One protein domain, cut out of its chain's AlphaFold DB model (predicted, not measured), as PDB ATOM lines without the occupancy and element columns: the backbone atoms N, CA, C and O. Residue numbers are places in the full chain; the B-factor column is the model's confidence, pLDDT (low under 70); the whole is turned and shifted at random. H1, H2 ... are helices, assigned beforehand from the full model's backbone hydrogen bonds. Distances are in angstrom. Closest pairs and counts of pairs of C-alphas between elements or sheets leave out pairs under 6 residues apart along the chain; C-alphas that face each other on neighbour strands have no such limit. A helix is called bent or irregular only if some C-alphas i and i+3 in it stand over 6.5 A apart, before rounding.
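This is residues 302 to 451 of the 453 residues of an uncharacterized protein of Desulfobacteraceae bacterium (UniProt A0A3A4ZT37). Four helices, H8, H7, H1 and H2, stand side by side in a bent row, each running opposite ways to the next, with the long H7 inside the row and H2 at one end. H3, H4, H5 and H6 gather on one side of this row, where H5 touches H1, H3 crosses H7 and H6 packs on H8; H5 and H3 have their centres nearest the middle of the whole. The printed part has 150 residues with eight named helices, H1 to H8 in chain order, and no named strand: the class is all helix. It is compact and rounded, with a radius of gyration of the C-alphas of 15.2 A and spans of 40 by 38 by 27 A; residues 431 to 436 stick out.

Begin at H7, residues 408 to 428, which together with H1, residues 306 to 316, is a hub touching three helices. H8, residues 437 to 449, forms a helical hairpin with H7, at a shallow tilt of 23 degrees; the closest C-alphas, of Leu 426 and Pro 438, are 6.0 A apart. With residues 421 to 428 alone, H7 touches H1, opposite ways at a shallow tilt of 17 degrees; look at C-alphas 308 and 424, the closest, 6.5 A apart. H2, residues 323 to 331, forms a helical hairpin with H1, closest at Ser 313 and Arg 325, C-alphas 6.0 A apart, and is apart from H7. H3, residues 345 to 350, touches H7 at residues 414 to 418 alone, about perpendicular at 76 degrees, with C-alphas 347 and 414 closest at 5.4 A. H5, residues 369 to 380, touches H1 with residues 369 to 372 alone, about perpendicular at 86 degrees; C-alphas 312 and 369 are closest, 6.6 A apart. H6, residues 383 to 391, touches H8, closest at C-alphas 383 and 444, 6.4 A apart. H4, residues 353 to 356, touches H5, closest at C-alphas 356 and 379, 6.9 A apart. Every O i to N i+4 pair is within hydrogen-bond range in H1, H2, H3, H5, H7 and H8, against 3 of 5 in H6; H4 is too short for such a pair.

Find C-alpha 306 at (-2.878, -5.205, 21.636), where H1 begins; it runs 15.1 A. H7 runs 30.4 A from C-alpha 408 at (9.353, 4.659, 49.124). H5 measures 16.6 A, and H8 runs 18.1 A to C-alpha 449 at (1.188, -9.340, 45.481). H6 is irregular: C-alphas 384 and 387 are 7.7 A apart.

The C-alphas farthest apart, of Gly 400 and Asp 432, are 47.5 A apart. The printed part has no cut. The links H2 to H3, H4 to H5 and H6 to H7 are long. Look for pLDDT under 70 at residues 335 to 340, 398 to 402 and 430 to 435.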
ATOM      1  N   LEU A 302       3.481 -12.214  22.112       94.00
ATOM      2  CA  LEU A 302       3.277 -11.227  23.179       94.00
ATOM      3  C   LEU A 302       3.494  -9.793  22.675       94.00
ATOM      4  O   LEU A 302       2.635  -8.936  22.848       94.00
ATOM      5  N   ALA A 303       4.574  -9.539  21.930       93.00
ATOM      6  CA  ALA A 303       4.833  -8.219  21.342       93.00
ATOM      7  C   ALA A 303       3.812  -7.808  20.251       93.00
ATOM      8  O   ALA A 303       3.753  -6.647  19.818       93.00
ATOM      9  N   LYS A 304       2.997  -8.759  19.777       92.31
ATOM     10  CA  LYS A 304       1.926  -8.553  18.793       92.31
ATOM     11  C   LYS A 304       0.552  -8.362  19.455       92.31
ATOM     12  O   LYS A 304      -0.357  -7.902  18.766       92.31
ATOM     13  N   ASP A 305       0.414  -8.641  20.751       94.62
ATOM     14  CA  ASP A 305      -0.827  -8.442  21.501       94.62
ATOM     15  C   ASP A 305      -1.151  -6.951  21.702       94.62
ATOM     16  O   ASP A 305      -0.279  -6.123  21.985       94.62
ATOM     17  N   LEU A 306      -2.429  -6.595  21.543       93.69
ATOM     18  CA  LEU A 306      -2.878  -5.205  21.636       93.69
ATOM     19  C   LEU A 306      -2.798  -4.667  23.066       93.69
ATOM     20  O   LEU A 306      -2.331  -3.545  23.255       93.69
ATOM     21  N   SER A 307      -3.185  -5.463  24.062       94.81
ATOM     22  CA  SER A 307      -3.193  -5.050  25.471       94.81
ATOM     23  C   SER A 307      -1.770  -4.796  25.968       94.81
ATOM     24  O   SER A 307      -1.513  -3.819  26.672       94.81
ATOM     25  N   ILE A 308      -0.814  -5.626  25.539       96.38
ATOM     26  CA  ILE A 308       0.611  -5.441  25.842       96.38
ATOM     27  C   ILE A 308       1.159  -4.170  25.178       96.38
ATOM     28  O   ILE A 308       1.852  -3.381  25.827       96.38
ATOM     29  N   ARG A 309       0.823  -3.908  23.907       95.31
ATOM     30  CA  ARG A 309       1.230  -2.665  23.221       95.31
ATOM     31  C   ARG A 309       0.628  -1.419  23.866       95.31
ATOM     32  O   ARG A 309       1.303  -0.389  23.952       95.31
ATOM     33  N   GLU A 310      -0.620  -1.492  24.320       93.94
ATOM     34  CA  GLU A 310      -1.276  -0.415  25.064       93.94
ATOM     35  C   GLU A 310      -0.586  -0.162  26.405       93.94
ATOM     36  O   GLU A 310      -0.253   0.986  26.703       93.94
ATOM     37  N   LEU A 311      -0.280  -1.217  27.165       95.94
ATOM     38  CA  LEU A 311       0.470  -1.107  28.413       95.94
ATOM     39  C   LEU A 311       1.849  -0.471  28.191       95.94
ATOM     40  O   LEU A 311       2.212   0.470  28.898       95.94
ATOM     41  N   PHE A 312       2.611  -0.940  27.201       95.31
ATOM     42  CA  PHE A 312       3.918  -0.363  26.882       95.31
ATOM     43  C   PHE A 312       3.797   1.117  26.485       95.31
ATOM     44  O   PHE A 312       4.587   1.943  26.943       95.31
ATOM     45  N   SER A 313       2.770   1.480  25.705       93.12
ATOM     46  CA  SER A 313       2.474   2.878  25.353       93.12
ATOM     47  C   SER A 313       2.218   3.741  26.592       93.12
ATOM     48  O   SER A 313       2.758   4.845  26.695       93.12
ATOM     49  N   ASP A 314       1.424   3.238  27.541       93.25
ATOM     50  CA  ASP A 314       1.117   3.929  28.795       93.25
ATOM     51  C   ASP A 314       2.383   4.139  29.637       93.25
ATOM     52  O   ASP A 314       2.627   5.236  30.139       93.25
ATOM     53  N   LEU A 315       3.226   3.107  29.756       93.25
ATOM     54  CA  LEU A 315       4.493   3.174  30.491       93.25
ATOM     55  C   LEU A 315       5.481   4.154  29.840       93.25
ATOM     56  O   LEU A 315       6.174   4.905  30.537       93.25
ATOM     57  N   ARG A 316       5.521   4.195  28.503       91.00
ATOM     58  CA  ARG A 316       6.292   5.184  27.733       91.00
ATOM     59  C   ARG A 316       5.738   6.604  27.873       91.00
ATOM     60  O   ARG A 316       6.483   7.550  27.629       91.00
ATOM     61  N   GLY A 317       4.490   6.760  28.317       90.00
ATOM     62  CA  GLY A 317       3.828   8.054  28.473       90.00
ATOM     63  C   GLY A 317       3.274   8.618  27.169       90.00
ATOM     64  O   GLY A 317       3.185   9.834  27.030       90.00
ATOM     65  N   TYR A 318       2.950   7.763  26.200       90.44
ATOM     66  CA  TYR A 318       2.373   8.203  24.935       90.44
ATOM     67  C   TYR A 318       0.891   8.537  25.095       90.44
ATOM     68  O   TYR A 318       0.078   7.667  25.428       90.44
ATOM     69  N   ASP A 319       0.539   9.790  24.795       86.38
ATOM     70  CA  ASP A 319      -0.845  10.261  24.808       86.38
ATOM     71  C   ASP A 319      -1.735   9.420  23.883       86.38
ATOM     72  O   ASP A 319      -1.294   8.902  22.850       86.38
ATOM     73  N   SER A 320      -3.021   9.321  24.225       85.25
ATOM     74  CA  SER A 320      -4.007   8.497  23.509       85.25
ATOM     75  C   SER A 320      -4.149   8.845  22.023       85.25
ATOM     76  O   SER A 320      -4.460   7.969  21.220       85.25
ATOM     77  N   LEU A 321      -3.890  10.103  21.653       86.94
ATOM     78  CA  LEU A 321      -3.956  10.616  20.279       86.94
ATOM     79  C   LEU A 321      -2.574  10.877  19.656       86.94
ATOM     80  O   LEU A 321      -2.484  11.502  18.601       86.94
ATOM     81  N   SER A 322      -1.493  10.437  20.306       88.56
ATOM     82  CA  SER A 322      -0.131  10.637  19.800       88.56
ATOM     83  C   SER A 322       0.153   9.778  18.563       88.56
ATOM     84  O   SER A 322      -0.359   8.663  18.405       88.56
ATOM     85  N   GLN A 323       1.011  10.292  17.678       87.62
ATOM     86  CA  GLN A 323       1.451   9.558  16.493       87.62
ATOM     87  C   GLN A 323       2.274   8.325  16.889       87.62
ATOM     88  O   GLN A 323       2.191   7.292  16.228       87.62
ATOM     89  N   GLU A 324       3.032   8.422  17.979       89.75
ATOM     90  CA  GLU A 324       3.822   7.352  18.571       89.75
ATOM     91  C   GLU A 324       2.930   6.193  19.005       89.75
ATOM     92  O   GLU A 324       3.160   5.063  18.571       89.75
ATOM     93  N   ARG A 325       1.868   6.462  19.783       90.38
ATOM     94  CA  ARG A 325       0.902   5.428  20.178       90.38
ATOM     95  C   ARG A 325       0.231   4.816  18.957       90.38
ATOM     96  O   ARG A 325       0.173   3.596  18.842       90.38
ATOM     97  N   PHE A 326      -0.228   5.635  18.012       89.38
ATOM     98  CA  PHE A 326      -0.854   5.127  16.790       89.38
ATOM     99  C   PHE A 326       0.087   4.205  15.997       89.38
ATOM    100  O   PHE A 326      -0.316   3.115  15.583       89.38
ATOM    101  N   ALA A 327       1.346   4.607  15.800       88.81
ATOM    102  CA  ALA A 327       2.347   3.808  15.098       88.81
ATOM    103  C   ALA A 327       2.664   2.506  15.846       88.81
ATOM    104  O   ALA A 327       2.700   1.442  15.231       88.81
ATOM    105  N   LEU A 328       2.812   2.569  17.167       89.88
ATOM    106  CA  LEU A 328       3.070   1.407  18.010       89.88
ATOM    107  C   LEU A 328       1.928   0.385  17.951       89.88
ATOM    108  O   LEU A 328       2.171  -0.796  17.722       89.88
ATOM    109  N   ILE A 329       0.679   0.836  18.081       88.81
ATOM    110  CA  ILE A 329      -0.497  -0.038  18.038       88.81
ATOM    111  C   ILE A 329      -0.653  -0.669  16.650       88.81
ATOM    112  O   ILE A 329      -0.817  -1.885  16.537       88.81
ATOM    113  N   THR A 330      -0.546   0.130  15.583       84.38
ATOM    114  CA  THR A 330      -0.830  -0.331  14.211       84.38
ATOM    115  C   THR A 330       0.327  -1.069  13.543       84.38
ATOM    116  O   THR A 330       0.091  -1.946  12.716       84.38
ATOM    117  N   ARG A 331       1.579  -0.727  13.868       82.44
ATOM    118  CA  ARG A 331       2.784  -1.254  13.199       82.44
ATOM    119  C   ARG A 331       3.719  -2.012  14.137       82.44
ATOM    120  O   ARG A 331       4.677  -2.598  13.653       82.44
ATOM    121  N   GLY A 332       3.468  -2.003  15.448       79.25
ATOM    122  CA  GLY A 332       4.337  -2.629  16.450       79.25
ATOM    123  C   GLY A 332       5.606  -1.840  16.772       79.25
ATOM    124  O   GLY A 332       6.392  -2.278  17.602       79.25
ATOM    125  N   ALA A 333       5.808  -0.678  16.147       80.69
ATOM    126  CA  ALA A 333       6.990   0.147  16.345       80.69
ATOM    127  C   ALA A 333       6.629   1.634  16.293       80.69
ATOM    128  O   ALA A 333       5.917   2.086  15.392       80.69
ATOM    129  N   ALA A 334       7.161   2.395  17.246       80.44
ATOM    130  CA  ALA A 334       7.133   3.852  17.240       80.44
ATOM    131  C   ALA A 334       8.521   4.387  16.877       80.44
ATOM    132  O   ALA A 334       9.532   3.784  17.232       80.44
ATOM    133  N   SER A 335       8.572   5.528  16.188       68.50
ATOM    134  CA  SER A 335       9.836   6.248  16.032       68.50
ATOM    135  C   SER A 335      10.261   6.768  17.399       68.50
ATOM    136  O   SER A 335       9.454   7.372  18.103       68.50
ATOM    137  N   GLU A 336      11.519   6.558  17.774       67.06
ATOM    138  CA  GLU A 336      12.051   7.209  18.963       67.06
ATOM    139  C   GLU A 336      12.152   8.714  18.713       67.06
ATOM    140  O   GLU A 336      12.704   9.149  17.701       67.06
ATOM    141  N   SER A 337      11.611   9.499  19.642       61.16
ATOM    142  CA  SER A 337      11.807  10.945  19.718       61.16
ATOM    143  C   SER A 337      12.938  11.203  20.721       61.16
ATOM    144  O   SER A 337      12.705  11.092  21.932       61.16
ATOM    145  N   PRO A 338      14.174  11.500  20.268       54.69
ATOM    146  CA  PRO A 338      15.311  11.686  21.163       54.69
ATOM    147  C   PRO A 338      15.028  12.820  22.154       54.69
ATOM    148  O   PRO A 338      14.742  13.946  21.752       54.69
ATOM    149  N   GLY A 339      15.101  12.525  23.454       55.78
ATOM    150  CA  GLY A 339      14.914  13.511  24.526       55.78
ATOM    151  C   GLY A 339      13.508  13.594  25.133       55.78
ATOM    152  O   GLY A 339      13.308  14.390  26.051       55.78
ATOM    153  N   ALA A 340      12.549  12.773  24.694       65.88
ATOM    154  CA  ALA A 340      11.262  12.661  25.380       65.88
ATOM    155  C   ALA A 340      11.443  12.058  26.789       65.88
ATOM    156  O   ALA A 340      12.080  11.017  26.965       65.88
ATOM    157  N   ALA A 341      10.889  12.715  27.811       74.44
ATOM    158  CA  ALA A 341      10.944  12.218  29.182       74.44
ATOM    159  C   ALA A 341       9.998  11.018  29.349       74.44
ATOM    160  O   ALA A 341       8.789  11.165  29.206       74.44
ATOM    161  N   ILE A 342      10.542   9.844  29.685       81.75
ATOM    162  CA  ILE A 342       9.759   8.626  29.938       81.75
ATOM    163  C   ILE A 342       9.229   8.664  31.385       81.75
ATOM    164  O   ILE A 342      10.039   8.594  32.317       81.75
ATOM    165  N   PRO A 343       7.903   8.741  31.626       82.62
ATOM    166  CA  PRO A 343       7.355   8.877  32.980       82.62
ATOM    167  C   PRO A 343       7.686   7.690  33.890       82.62
ATOM    168  O   PRO A 343       7.946   7.874  35.080       82.62
ATOM    169  N   HIS A 344       7.729   6.482  33.320       85.25
ATOM    170  CA  HIS A 344       8.069   5.246  34.021       85.25
ATOM    171  C   HIS A 344       9.521   4.797  33.776       85.25
ATOM    172  O   HIS A 344       9.805   3.604  33.817       85.25
ATOM    173  N   LYS A 345      10.469   5.731  33.565       89.06
ATOM    174  CA  LYS A 345      11.896   5.396  33.348       89.06
ATOM    175  C   LYS A 345      12.463   4.477  34.439       89.06
ATOM    176  O   LYS A 345      13.239   3.581  34.135       89.06
ATOM    177  N   ASP A 346      12.065   4.688  35.694       90.94
ATOM    178  CA  ASP A 346      12.521   3.863  36.819       90.94
ATOM    179  C   ASP A 346      11.999   2.416  36.734       90.94
ATOM    180  O   ASP A 346      12.693   1.508  37.167       90.94
ATOM    181  N   PHE A 347      10.801   2.193  36.177       94.62
ATOM    182  CA  PHE A 347      10.257   0.843  35.986       94.62
ATOM    183  C   PHE A 347      11.010   0.096  34.887       94.62
ATOM    184  O   PHE A 347      11.445  -1.020  35.130       94.62
ATOM    185  N   PHE A 348      11.243   0.730  33.731       94.00
ATOM    186  CA  PHE A 348      12.077   0.145  32.675       94.00
ATOM    187  C   PHE A 348      13.484  -0.181  33.191       94.00
ATOM    188  O   PHE A 348      13.940  -1.309  33.083       94.00
ATOM    189  N   ALA A 349      14.129   0.761  33.885       92.25
ATOM    190  CA  ALA A 349      15.424   0.485  34.499       92.25
ATOM    191  C   ALA A 349      15.351  -0.666  35.518       92.25
ATOM    192  O   ALA A 349      16.269  -1.475  35.584       92.25
ATOM    193  N   PHE A 350      14.283  -0.765  36.313       94.50
ATOM    194  CA  PHE A 350      14.111  -1.848  37.284       94.50
ATOM    195  C   PHE A 350      14.065  -3.234  36.627       94.50
ATOM    196  O   PHE A 350      14.598  -4.181  37.202       94.50
ATOM    197  N   ILE A 351      13.479  -3.335  35.432       95.69
ATOM    198  CA  ILE A 351      13.357  -4.594  34.690       95.69
ATOM    199  C   ILE A 351      14.530  -4.876  33.741       95.69
ATOM    200  O   ILE A 351      14.476  -5.845  33.001       95.69
ATOM    201  N   ASP A 352      15.590  -4.064  33.761       94.50
ATOM    202  CA  ASP A 352      16.834  -4.314  33.020       94.50
ATOM    203  C   ASP A 352      17.765  -5.262  33.808       94.50
ATOM    204  O   ASP A 352      17.966  -5.067  35.014       94.50
ATOM    205  N   GLU A 353      18.420  -6.230  33.147       93.06
ATOM    206  CA  GLU A 353      19.253  -7.279  33.778       93.06
ATOM    207  C   GLU A 353      20.282  -6.715  34.754       93.06
ATOM    208  O   GLU A 353      20.457  -7.232  35.859       93.06
ATOM    209  N   LYS A 354      20.921  -5.595  34.393       91.94
ATOM    210  CA  LYS A 354      21.913  -4.893  35.227       91.94
ATOM    211  C   LYS A 354      21.415  -4.504  36.630       91.94
ATOM    212  O   LYS A 354      22.254  -4.174  37.487       91.94
ATOM    213  N   ASN A 355      20.095  -4.473  36.845       92.31
ATOM    214  CA  ASN A 355      19.429  -4.029  38.070       92.31
ATOM    215  C   ASN A 355      18.801  -5.159  38.902       92.31
ATOM    216  O   ASN A 355      18.660  -4.969  40.111       92.31
ATOM    217  N   PHE A 356      18.512  -6.331  38.326       91.31
ATOM    218  CA  PHE A 356      18.014  -7.495  39.080       91.31
ATOM    219  C   PHE A 356      18.997  -8.677  39.139       91.31
ATOM    220  O   PHE A 356      18.861  -9.538  40.013       91.31
ATOM    221  N   ILE A 357      20.042  -8.676  38.301       90.06
ATOM    222  CA  ILE A 357      21.162  -9.624  38.340       90.06
ATOM    223  C   ILE A 357      22.464  -8.859  38.603       90.06
ATOM    224  O   ILE A 357      22.830  -7.894  37.928       90.06
ATOM    225  N   GLU A 358      23.193  -9.274  39.635       85.25
ATOM    226  CA  GLU A 358      24.425  -8.599  40.024       85.25
ATOM    227  C   GLU A 358      25.559  -8.829  39.016       85.25
ATOM    228  O   GLU A 358      25.807  -9.945  38.575       85.25
ATOM    229  N   GLY A 359      26.275  -7.754  38.674       83.06
ATOM    230  CA  GLY A 359      27.417  -7.800  37.757       83.06
ATOM    231  C   GLY A 359      27.070  -7.755  36.266       83.06
ATOM    232  O   GLY A 359      27.989  -7.562  35.473       83.06
ATOM    233  N   MET A 360      25.789  -7.855  35.894       86.88
ATOM    234  CA  MET A 360      25.352  -7.841  34.493       86.88
ATOM    235  C   MET A 360      25.365  -6.442  33.877       86.88
ATOM    236  O   MET A 360      25.263  -5.424  34.580       86.88
ATOM    237  N   LYS A 361      25.504  -6.403  32.547       84.06
ATOM    238  CA  LYS A 361      25.546  -5.164  31.752       84.06
ATOM    239  C   LYS A 361      24.277  -4.932  30.925       84.06
ATOM    240  O   LYS A 361      24.061  -3.793  30.511       84.06
ATOM    241  N   GLY A 362      23.496  -5.985  30.685       78.56
ATOM    242  CA  GLY A 362      22.327  -5.988  29.805       78.56
ATOM    243  C   GLY A 362      21.133  -5.161  30.290       78.56
ATOM    244  O   GLY A 362      21.069  -4.730  31.451       78.56
ATOM    245  N   GLY A 363      20.213  -4.935  29.354       81.38
ATOM    246  CA  GLY A 363      18.895  -4.365  29.602       81.38
ATOM    247  C   GLY A 363      18.596  -3.148  28.742       81.38
ATOM    248  O   GLY A 363      19.240  -2.098  28.857       81.38
ATOM    249  N   HIS A 364      17.596  -3.320  27.884       87.44
ATOM    250  CA  HIS A 364      17.103  -2.334  26.931       87.44
ATOM    251  C   HIS A 364      15.572  -2.320  26.877       87.44
ATOM    252  O   HIS A 364      14.978  -1.935  25.869       87.44
ATOM    253  N   SER A 365      14.927  -2.647  27.999       90.94
ATOM    254  CA  SER A 365      13.478  -2.861  28.125       90.94
ATOM    255  C   SER A 365      12.600  -1.710  27.624       90.94
ATOM    256  O   SER A 365      11.428  -1.896  27.310       90.94
ATOM    257  N   SER A 366      13.144  -0.492  27.562       90.00
ATOM    258  CA  SER A 366      12.421   0.673  27.057       90.00
ATOM    259  C   SER A 366      12.473   0.840  25.543       90.00
ATOM    260  O   SER A 366      11.663   1.611  25.044       90.00
ATOM    261  N   GLN A 367      13.367   0.173  24.805       88.06
ATOM    262  CA  GLN A 367      13.597   0.438  23.376       88.06
ATOM    263  C   GLN A 367      12.374   0.097  22.520       88.06
ATOM    264  O   GLN A 367      11.885   0.931  21.754       88.06
ATOM    265  N   ASN A 368      11.837  -1.112  22.672       90.81
ATOM    266  CA  ASN A 368      10.691  -1.589  21.907       90.81
ATOM    267  C   ASN A 368       9.877  -2.624  22.713       90.81
ATOM    268  O   ASN A 368      10.260  -3.005  23.815       90.81
ATOM    269  N   VAL A 369       8.723  -3.039  22.176       94.25
ATOM    270  CA  VAL A 369       7.795  -3.957  22.869       94.25
ATOM    271  C   VAL A 369       8.395  -5.351  23.052       94.25
ATOM    272  O   VAL A 369       8.088  -6.017  24.032       94.25
ATOM    273  N   ASP A 370       9.235  -5.791  22.120       93.62
ATOM    274  CA  ASP A 370       9.873  -7.105  22.167       93.62
ATOM    275  C   ASP A 370      10.875  -7.171  23.328       93.62
ATOM    276  O   ASP A 370      10.710  -7.972  24.242       93.62
ATOM    277  N   GLU A 371      11.792  -6.202  23.391       94.12
ATOM    278  CA  GLU A 371      12.729  -6.000  24.506       94.12
ATOM    279  C   GLU A 371      12.016  -5.836  25.850       94.12
ATOM    280  O   GLU A 371      12.457  -6.374  26.866       94.12
ATOM    281  N   PHE A 372      10.900  -5.101  25.873       96.50
ATOM    282  CA  PHE A 372      10.070  -4.953  27.065       96.50
ATOM    283  C   PHE A 372       9.549  -6.303  27.558       96.50
ATOM    284  O   PHE A 372       9.683  -6.615  28.742       96.50
ATOM    285  N   CYS A 373       8.968  -7.099  26.658       97.06
ATOM    286  CA  CYS A 373       8.435  -8.411  26.993       97.06
ATOM    287  C   CYS A 373       9.528  -9.361  27.473       97.06
ATOM    288  O   CYS A 373       9.360  -9.988  28.519       97.06
ATOM    289  N   THR A 374      10.645  -9.430  26.750       96.75
ATOM    290  CA  THR A 374      11.788 -10.279  27.092       96.75
ATOM    291  C   THR A 374      12.356  -9.899  28.454       96.75
ATOM    292  O   THR A 374      12.406 -10.740  29.350       96.75
ATOM    293  N   SER A 375      12.688  -8.621  28.656       96.81
ATOM    294  CA  SER A 375      13.254  -8.126  29.917       96.81
ATOM    295  C   SER A 375      12.301  -8.373  31.091       96.81
ATOM    296  O   SER A 375      12.712  -8.817  32.162       96.81
ATOM    297  N   PHE A 376      10.997  -8.152  30.892       98.00
ATOM    298  CA  PHE A 376      10.006  -8.398  31.935       98.00
ATOM    299  C   PHE A 376       9.895  -9.886  32.297       98.00
ATOM    300  O   PHE A 376       9.977 -10.228  33.476       98.00
ATOM    301  N   LEU A 377       9.776 -10.788  31.317       97.50
ATOM    302  CA  LEU A 377       9.761 -12.232  31.583       97.50
ATOM    303  C   LEU A 377      11.047 -12.695  32.274       97.50
ATOM    304  O   LEU A 377      10.989 -13.516  33.190       97.50
ATOM    305  N   HIS A 378      12.185 -12.113  31.902       97.00
ATOM    306  CA  HIS A 378      13.466 -12.408  32.527       97.00
ATOM    307  C   HIS A 378      13.467 -12.032  34.011       97.00
ATOM    308  O   HIS A 378      13.894 -12.821  34.852       97.00
ATOM    309  N   THR A 379      12.907 -10.871  34.367       96.88
ATOM    310  CA  THR A 379      12.784 -10.471  35.780       96.88
ATOM    311  C   THR A 379      11.918 -11.427  36.592       96.88
ATOM    312  O   THR A 379      12.208 -11.668  37.765       96.88
ATOM    313  N   LEU A 380      10.887 -12.020  35.977       97.25
ATOM    314  CA  LEU A 380       9.986 -12.956  36.647       97.25
ATOM    315  C   LEU A 380      10.668 -14.280  36.997       97.25
ATOM    316  O   LEU A 380      10.327 -14.871  38.018       97.25
ATOM    317  N   MET A 381      11.681 -14.710  36.236       96.25
ATOM    318  CA  MET A 381      12.508 -15.870  36.607       96.25
ATOM    319  C   MET A 381      13.239 -15.677  37.948       96.25
ATOM    320  O   MET A 381      13.669 -16.651  38.560       96.25
ATOM    321  N   PHE A 382      13.344 -14.432  38.423       95.25
ATOM    322  CA  PHE A 382      13.954 -14.050  39.699       95.25
ATOM    323  C   PHE A 382      12.960 -13.317  40.617       95.25
ATOM    324  O   PHE A 382      13.355 -12.457  41.416       95.25
ATOM    325  N   VAL A 383      11.657 -13.612  40.499       95.56
ATOM    326  CA  VAL A 383      10.596 -12.948  41.281       95.56
ATOM    327  C   VAL A 383      10.765 -13.140  42.795       95.56
ATOM    328  O   VAL A 383      10.415 -12.252  43.571       95.56
ATOM    329  N   ASP A 384      11.407 -14.226  43.227       94.19
ATOM    330  CA  ASP A 384      11.780 -14.486  44.623       94.19
ATOM    331  C   ASP A 384      12.683 -13.380  45.206       94.19
ATOM    332  O   ASP A 384      12.680 -13.113  46.410       94.19
ATOM    333  N   ARG A 385      13.423 -12.675  44.342       94.44
ATOM    334  CA  ARG A 385      14.317 -11.565  44.700       94.44
ATOM    335  C   ARG A 385      13.658 -10.194  44.580       94.44
ATOM    336  O   ARG A 385      14.311  -9.199  44.893       94.44
ATOM    337  N   LEU A 386      12.389 -10.108  44.170       94.50
ATOM    338  CA  LEU A 386      11.680  -8.852  43.887       94.50
ATOM    339  C   LEU A 386      11.792  -7.837  45.034       94.50
ATOM    340  O   LEU A 386      12.184  -6.691  44.803       94.50
ATOM    341  N   LYS A 387      11.524  -8.258  46.278       93.31
ATOM    342  CA  LYS A 387      11.630  -7.377  47.453       93.31
ATOM    343  C   LYS A 387      13.046  -6.821  47.623       93.31
ATOM    344  O   LYS A 387      13.222  -5.612  47.741       93.31
ATOM    345  N   ASN A 388      14.049  -7.696  47.575       92.31
ATOM    346  CA  ASN A 388      15.451  -7.301  47.711       92.31
ATOM    347  C   ASN A 388      15.867  -6.355  46.576       92.31
ATOM    348  O   ASN A 388      16.543  -5.359  46.818       92.31
ATOM    349  N   ASN A 389      15.421  -6.612  45.345       92.25
ATOM    350  CA  ASN A 389      15.717  -5.766  44.191       92.25
ATOM    351  C   ASN A 389      15.074  -4.374  44.313       92.25
ATOM    352  O   ASN A 389      15.714  -3.384  43.968       92.25
ATOM    353  N   LEU A 390      13.864  -4.259  44.876       91.88
ATOM    354  CA  LEU A 390      13.204  -2.969  45.144       91.88
ATOM    355  C   LEU A 390      13.931  -2.123  46.204       91.88
ATOM    356  O   LEU A 390      13.735  -0.907  46.281       91.88
ATOM    357  N   GLU A 391      14.757  -2.744  47.044       90.06
ATOM    358  CA  GLU A 391      15.572  -2.054  48.046       90.06
ATOM    359  C   GLU A 391      16.922  -1.571  47.504       90.06
ATOM    360  O   GLU A 391      17.523  -0.662  48.086       90.06
ATOM    361  N   ARG A 392      17.377  -2.115  46.371       88.12
ATOM    362  CA  ARG A 392      18.649  -1.744  45.746       88.12
ATOM    363  C   ARG A 392      18.529  -0.434  44.953       88.12
ATOM    364  O   ARG A 392      17.466  -0.103  44.428       88.12
ATOM    365  N   PRO A 393      19.619   0.343  44.846       88.38
ATOM    366  CA  PRO A 393      19.652   1.490  43.950       88.38
ATOM    367  C   PRO A 393      19.662   1.042  42.483       88.38
ATOM    368  O   PRO A 393      20.362   0.094  42.126       88.38
ATOM    369  N   LEU A 394      18.952   1.777  41.626       88.50
ATOM    370  CA  LEU A 394      18.926   1.531  40.183       88.50
ATOM    371  C   LEU A 394      20.142   2.150  39.502       88.50
ATOM    372  O   LEU A 394      20.450   3.327  39.699       88.50
ATOM    373  N   LYS A 395      20.794   1.384  38.635       87.31
ATOM    374  CA  LYS A 395      21.733   1.875  37.631       87.31
ATOM    375  C   LYS A 395      20.923   2.418  36.457       87.31
ATOM    376  O   LYS A 395      20.287   1.655  35.732       87.31
ATOM    377  N   MET A 396      20.942   3.736  36.291       83.12
ATOM    378  CA  MET A 396      20.245   4.424  35.202       83.12
ATOM    379  C   MET A 396      21.178   4.638  34.008       83.12
ATOM    380  O   MET A 396      22.363   4.918  34.197       83.12
ATOM    381  N   ASP A 397      20.636   4.590  32.791       70.25
ATOM    382  CA  ASP A 397      21.389   4.940  31.582       70.25
ATOM    383  C   ASP A 397      21.633   6.459  31.493       70.25
ATOM    384  O   ASP A 397      20.710   7.262  31.722       70.25
ATOM    385  N   GLY A 398      22.880   6.843  31.172       60.88
ATOM    386  CA  GLY A 398      23.355   8.227  31.021       60.88
ATOM    387  C   GLY A 398      24.866   8.405  31.269       60.88
ATOM    388  O   GLY A 398      25.523   7.523  31.828       60.88
ATOM    389  N   GLU A 399      25.433   9.547  30.848       37.09
ATOM    390  CA  GLU A 399      26.815   9.928  31.183       37.09
ATOM    391  C   GLU A 399      26.953  10.105  32.702       37.09
ATOM    392  O   GLU A 399      26.294  10.940  33.318       37.09
ATOM    393  N   GLY A 400      27.805   9.274  33.306       51.22
ATOM    394  CA  GLY A 400      27.879   9.097  34.754       51.22
ATOM    395  C   GLY A 400      26.904   8.014  35.205       51.22
ATOM    396  O   GLY A 400      25.693   8.202  35.169       51.22
ATOM    397  N   ARG A 401      27.438   6.866  35.649       57.03
ATOM    398  CA  ARG A 401      26.676   5.746  36.235       57.03
ATOM    399  C   ARG A 401      26.002   6.203  37.534       57.03
ATOM    400  O   ARG A 401      26.484   5.922  38.629       57.03
ATOM    401  N   HIS A 402      24.925   6.966  37.414       67.19
ATOM    402  CA  HIS A 402      24.188   7.494  38.544       67.19
ATOM    403  C   HIS A 402      23.349   6.372  39.146       67.19
ATOM    404  O   HIS A 402      22.384   5.896  38.546       67.19
ATOM    405  N   LEU A 403      23.737   5.963  40.351       76.25
ATOM    406  CA  LEU A 403      22.906   5.139  41.213       76.25
ATOM    407  C   LEU A 403      21.737   5.991  41.717       76.25
ATOM    408  O   LEU A 403      21.933   7.003  42.392       76.25
ATOM    409  N   SER A 404      20.521   5.588  41.369       78.88
ATOM    410  CA  SER A 404      19.282   6.235  41.783       78.88
ATOM    411  C   SER A 404      18.672   5.455  42.942       78.88
ATOM    412  O   SER A 404      18.181   4.339  42.771       78.88
ATOM    413  N   PHE A 405      18.698   6.036  44.142       80.56
ATOM    414  CA  PHE A 405      17.998   5.462  45.289       80.56
ATOM    415  C   PHE A 405      16.486   5.637  45.123       80.56
ATOM    416  O   PHE A 405      15.970   6.756  45.001       80.56
ATOM    417  N   ILE A 406      15.763   4.519  45.143       79.44
ATOM    418  CA  ILE A 406      14.316   4.502  44.956       79.44
ATOM    419  C   ILE A 406      13.638   4.960  46.254       79.44
ATOM    420  O   ILE A 406      13.654   4.268  47.273       79.44
ATOM    421  N   LYS A 407      13.021   6.147  46.228       85.06
ATOM    422  CA  LYS A 407      12.194   6.643  47.344       85.06
ATOM    423  C   LYS A 407      11.001   5.699  47.587       85.06
ATOM    424  O   LYS A 407      10.494   5.159  46.607       85.06
ATOM    425  N   PRO A 408      10.458   5.582  48.816       86.69
ATOM    426  CA  PRO A 408       9.353   4.659  49.124       86.69
ATOM    427  C   PRO A 408       8.165   4.743  48.148       86.69
ATOM    428  O   PRO A 408       7.818   3.760  47.506       86.69
ATOM    429  N   LYS A 409       7.660   5.956  47.881       87.81
ATOM    430  CA  LYS A 409       6.577   6.193  46.905       87.81
ATOM    431  C   LYS A 409       6.907   5.735  45.474       87.81
ATOM    432  O   LYS A 409       6.010   5.456  44.685       87.81
ATOM    433  N   LYS A 410       8.188   5.716  45.087       88.19
ATOM    434  CA  LYS A 410       8.617   5.177  43.788       88.19
ATOM    435  C   LYS A 410       8.650   3.647  43.804       88.19
ATOM    436  O   LYS A 410       8.283   3.063  42.795       88.19
ATOM    437  N   LYS A 411       9.020   3.017  44.925       92.50
ATOM    438  CA  LYS A 411       8.975   1.552  45.079       92.50
ATOM    439  C   LYS A 411       7.551   1.033  44.908       92.50
ATOM    440  O   LYS A 411       7.340   0.123  44.121       92.50
ATOM    441  N   GLU A 412       6.579   1.686  45.548       92.62
ATOM    442  CA  GLU A 412       5.152   1.368  45.384       92.62
ATOM    443  C   GLU A 412       4.722   1.464  43.917       92.62
ATOM    444  O   GLU A 412       4.114   0.543  43.392       92.62
ATOM    445  N   LYS A 413       5.105   2.541  43.215       93.12
ATOM    446  CA  LYS A 413       4.795   2.702  41.785       93.12
ATOM    447  C   LYS A 413       5.416   1.621  40.904       93.12
ATOM    448  O   LYS A 413       4.761   1.184  39.963       93.12
ATOM    449  N   ILE A 414       6.664   1.232  41.172       95.31
ATOM    450  CA  ILE A 414       7.340   0.151  40.443       95.31
ATOM    451  C   ILE A 414       6.612  -1.166  40.703       95.31
ATOM    452  O   ILE A 414       6.268  -1.841  39.743       95.31
ATOM    453  N   LEU A 415       6.304  -1.490  41.963       96.44
ATOM    454  CA  LEU A 415       5.583  -2.712  42.321       96.44
ATOM    455  C   LEU A 415       4.180  -2.755  41.695       96.44
ATOM    456  O   LEU A 415       3.806  -3.765  41.109       96.44
ATOM    457  N   SER A 416       3.423  -1.655  41.738       95.94
ATOM    458  CA  SER A 416       2.113  -1.574  41.081       95.94
ATOM    459  C   SER A 416       2.210  -1.735  39.562       95.94
ATOM    460  O   SER A 416       1.374  -2.412  38.971       95.94
ATOM    461  N   ALA A 417       3.221  -1.138  38.918       96.69
ATOM    462  CA  ALA A 417       3.461  -1.334  37.488       96.69
ATOM    463  C   ALA A 417       3.864  -2.784  37.174       96.69
ATOM    464  O   ALA A 417       3.396  -3.341  36.184       96.69
ATOM    465  N   TYR A 418       4.673  -3.405  38.034       97.69
ATOM    466  CA  TYR A 418       5.095  -4.798  37.917       97.69
ATOM    467  C   TYR A 418       3.885  -5.737  37.965       97.69
ATOM    468  O   TYR A 418       3.667  -6.488  37.021       97.69
ATOM    469  N   ILE A 419       3.034  -5.608  38.988       97.81
ATOM    470  CA  ILE A 419       1.796  -6.392  39.146       97.81
ATOM    471  C   ILE A 419       0.863  -6.194  37.945       97.81
ATOM    472  O   ILE A 419       0.471  -7.177  37.318       97.81
ATOM    473  N   ARG A 420       0.591  -4.939  37.553       97.75
ATOM    474  CA  ARG A 420      -0.237  -4.625  36.372       97.75
ATOM    475  C   ARG A 420       0.309  -5.280  35.099       97.75
ATOM    476  O   ARG A 420      -0.461  -5.694  34.233       97.75
ATOM    477  N   THR A 421       1.631  -5.360  34.968       97.94
ATOM    478  CA  THR A 421       2.268  -6.006  33.816       97.94
ATOM    479  C   THR A 421       2.038  -7.518  33.838       97.94
ATOM    480  O   THR A 421       1.639  -8.059  32.811       97.94
ATOM    481  N   ILE A 422       2.162  -8.189  34.993       97.81
ATOM    482  CA  ILE A 422       1.830  -9.626  35.110       97.81
ATOM    483  C   ILE A 422       0.361  -9.877  34.743       97.81
ATOM    484  O   ILE A 422       0.070 -10.769  33.950       97.81
ATOM    485  N   GLU A 423      -0.564  -9.073  35.271       96.88
ATOM    486  CA  GLU A 423      -2.003  -9.185  34.981       96.88
ATOM    487  C   GLU A 423      -2.304  -9.016  33.486       96.88
ATOM    488  O   GLU A 423      -3.099  -9.763  32.918       96.88
ATOM    489  N   THR A 424      -1.630  -8.069  32.827       97.00
ATOM    490  CA  THR A 424      -1.787  -7.838  31.384       97.00
ATOM    491  C   THR A 424      -1.262  -9.023  30.573       97.00
ATOM    492  O   THR A 424      -1.910  -9.445  29.619       97.00
ATOM    493  N   PHE A 425      -0.122  -9.601  30.970       95.81
ATOM    494  CA  PHE A 425       0.424 -10.797  30.328       95.81
ATOM    495  C   PHE A 425      -0.514 -11.992  30.503       95.81
ATOM    496  O   PHE A 425      -0.763 -12.705  29.538       95.81
ATOM    497  N   LEU A 426      -1.086 -12.184  31.695       93.56
ATOM    498  CA  LEU A 426      -2.080 -13.229  31.948       93.56
ATOM    499  C   LEU A 426      -3.313 -13.074  31.054       93.56
ATOM    500  O   LEU A 426      -3.735 -14.044  30.429       93.56
ATOM    501  N   ALA A 427      -3.857 -11.861  30.948       92.00
ATOM    502  CA  ALA A 427      -5.011 -11.588  30.095       92.00
ATOM    503  C   ALA A 427      -4.721 -11.855  28.606       92.00
ATOM    504  O   ALA A 427      -5.597 -12.330  27.885       92.00
ATOM    505  N   ALA A 428      -3.488 -11.603  28.154       90.75
ATOM    506  CA  ALA A 428      -3.065 -11.837  26.775       90.75
ATOM    507  C   ALA A 428      -2.900 -13.327  26.410       90.75
ATOM    508  O   ALA A 428      -2.815 -13.654  25.228       90.75
ATOM    509  N   GLN A 429      -2.827 -14.242  27.387       82.56
ATOM    510  CA  GLN A 429      -2.597 -15.672  27.133       82.56
ATOM    511  C   GLN A 429      -3.873 -16.520  26.968       82.56
ATOM    512  O   GLN A 429      -3.768 -17.675  26.561       82.56
ATOM    513  N   GLY A 430      -5.069 -15.968  27.215       67.81
ATOM    514  CA  GLY A 430      -6.328 -16.731  27.189       67.81
ATOM    515  C   GLY A 430      -6.477 -17.716  28.365       67.81
ATOM    516  O   GLY A 430      -5.553 -17.908  29.152       67.81
ATOM    517  N   GLU A 431      -7.661 -18.322  28.527       59.06
ATOM    518  CA  GLU A 431      -7.992 -19.162  29.701       59.06
ATOM    519  C   GLU A 431      -7.563 -20.641  29.587       59.06
ATOM    520  O   GLU A 431      -7.660 -21.376  30.570       59.06
ATOM    521  N   ASP A 432      -7.051 -21.083  28.434       54.06
ATOM    522  CA  ASP A 432      -7.000 -22.514  28.079       54.06
ATOM    523  C   ASP A 432      -5.696 -23.267  28.433       54.06
ATOM    524  O   ASP A 432      -5.631 -24.476  28.218       54.06
ATOM    525  N   ASP A 433      -4.672 -22.617  29.004       54.84
ATOM    526  CA  ASP A 433      -3.406 -23.283  29.382       54.84
ATOM    527  C   ASP A 433      -3.281 -23.390  30.916       54.84
ATOM    528  O   ASP A 433      -2.992 -22.414  31.619       54.84
ATOM    529  N   LEU A 434      -3.534 -24.587  31.458       57.72
ATOM    530  CA  LEU A 434      -3.319 -24.910  32.880       57.72
ATOM    531  C   LEU A 434      -1.848 -25.245  33.198       57.72
ATOM    532  O   LEU A 434      -1.505 -25.396  34.370       57.72
ATOM    533  N   GLU A 435      -0.986 -25.318  32.182       63.38
ATOM    534  CA  GLU A 435       0.451 -25.592  32.281       63.38
ATOM    535  C   GLU A 435       1.261 -24.519  31.514       63.38
ATOM    536  O   GLU A 435       0.715 -23.727  30.746       63.38
ATOM    537  N   GLY A 436       2.571 -24.426  31.762       82.19
ATOM    538  CA  GLY A 436       3.465 -23.497  31.053       82.19
ATOM    539  C   GLY A 436       3.365 -22.026  31.492       82.19
ATOM    540  O   GLY A 436       3.299 -21.716  32.684       82.19
ATOM    541  N   LEU A 437       3.399 -21.093  30.527       88.88
ATOM    542  CA  LEU A 437       3.514 -19.649  30.794       88.88
ATOM    543  C   LEU A 437       2.373 -19.078  31.671       88.88
ATOM    544  O   LEU A 437       2.688 -18.359  32.619       88.88
ATOM    545  N   PRO A 438       1.074 -19.375  31.451       89.69
ATOM    546  CA  PRO A 438       0.010 -18.816  32.294       89.69
ATOM    547  C   PRO A 438       0.075 -19.287  33.748       89.69
ATOM    548  O   PRO A 438      -0.167 -18.496  34.660       89.69
ATOM    549  N   TYR A 439       0.438 -20.552  33.980       89.44
ATOM    550  CA  TYR A 439       0.662 -21.073  35.328       89.44
ATOM    551  C   TYR A 439       1.837 -20.356  36.008       89.44
ATOM    552  O   TYR A 439       1.685 -19.828  37.111       89.44
ATOM    553  N   PHE A 440       2.973 -20.246  35.313       92.81
ATOM    554  CA  PHE A 440       4.145 -19.520  35.804       92.81
ATOM    555  C   PHE A 440       3.813 -18.064  36.179       92.81
ATOM    556  O   PHE A 440       4.163 -17.598  37.266       92.81
ATOM    557  N   LEU A 441       3.074 -17.354  35.319       94.62
ATOM    558  CA  LEU A 441       2.644 -15.977  35.562       94.62
ATOM    559  C   LEU A 441       1.714 -15.858  36.781       94.62
ATOM    560  O   LEU A 441       1.871 -14.919  37.559       94.62
ATOM    561  N   LYS A 442       0.784 -16.805  36.990       93.69
ATOM    562  CA  LYS A 442      -0.083 -16.841  38.187       93.69
ATOM    563  C   LYS A 442       0.746 -16.976  39.466       93.69
ATOM    564  O   LYS A 442       0.562 -16.187  40.390       93.69
ATOM    565  N   CYS A 443       1.709 -17.899  39.496       93.56
ATOM    566  CA  CYS A 443       2.612 -18.051  40.640       93.56
ATOM    567  C   CYS A 443       3.435 -16.779  40.901       93.56
ATOM    568  O   CYS A 443       3.608 -16.371  42.050       93.56
ATOM    569  N   CYS A 444       3.918 -16.118  39.845       96.38
ATOM    570  CA  CYS A 444       4.642 -14.854  39.980       96.38
ATOM    571  C   CYS A 444       3.746 -13.718  40.495       96.38
ATOM    572  O   CYS A 444       4.205 -12.900  41.292       96.38
ATOM    573  N   LEU A 445       2.478 -13.668  40.070       96.75
ATOM    574  CA  LEU A 445       1.504 -12.679  40.535       96.75
ATOM    575  C   LEU A 445       1.260 -12.806  42.039       96.75
ATOM    576  O   LEU A 445       1.308 -11.805  42.749       96.75
ATOM    577  N   GLU A 446       1.045 -14.027  42.531       95.75
ATOM    578  CA  GLU A 446       0.852 -14.297  43.960       95.75
ATOM    579  C   GLU A 446       2.061 -13.847  44.787       95.75
ATOM    580  O   GLU A 446       1.912 -13.158  45.801       95.75
ATOM    581  N   GLN A 447       3.274 -14.169  44.323       95.81
ATOM    582  CA  GLN A 447       4.504 -13.737  44.986       95.81
ATOM    583  C   GLN A 447       4.643 -12.213  44.983       95.81
ATOM    584  O   GLN A 447       4.878 -11.624  46.041       95.81
ATOM    585  N   ALA A 448       4.439 -11.556  43.838       96.00
ATOM    586  CA  ALA A 448       4.535 -10.104  43.726       96.00
ATOM    587  C   ALA A 448       3.494  -9.381  44.596       96.00
ATOM    588  O   ALA A 448       3.827  -8.404  45.266       96.00
ATOM    589  N   ALA A 449       2.259  -9.888  44.650       94.69
ATOM    590  CA  ALA A 449       1.188  -9.340  45.481       94.69
ATOM    591  C   ALA A 449       1.445  -9.509  46.991       94.69
ATOM    592  O   ALA A 449       0.924  -8.735  47.794       94.69
ATOM    593  N   SER A 450       2.263 -10.489  47.388       93.81
ATOM    594  CA  SER A 450       2.636 -10.713  48.792       93.81
ATOM    595  C   SER A 450       3.725  -9.761  49.315       93.81
ATOM    596  O   SER A 450       3.964  -9.700  50.525       93.81
ATOM    597  N   VAL A 451       4.390  -9.004  48.431       92.50
ATOM    598  CA  VAL A 451       5.483  -8.099  48.810       92.50
ATOM    599  C   VAL A 451       4.952  -6.925  49.635       92.50
ATOM    600  O   VAL A 451       4.188  -6.092  49.155       92.50
TER     601      VAL A 451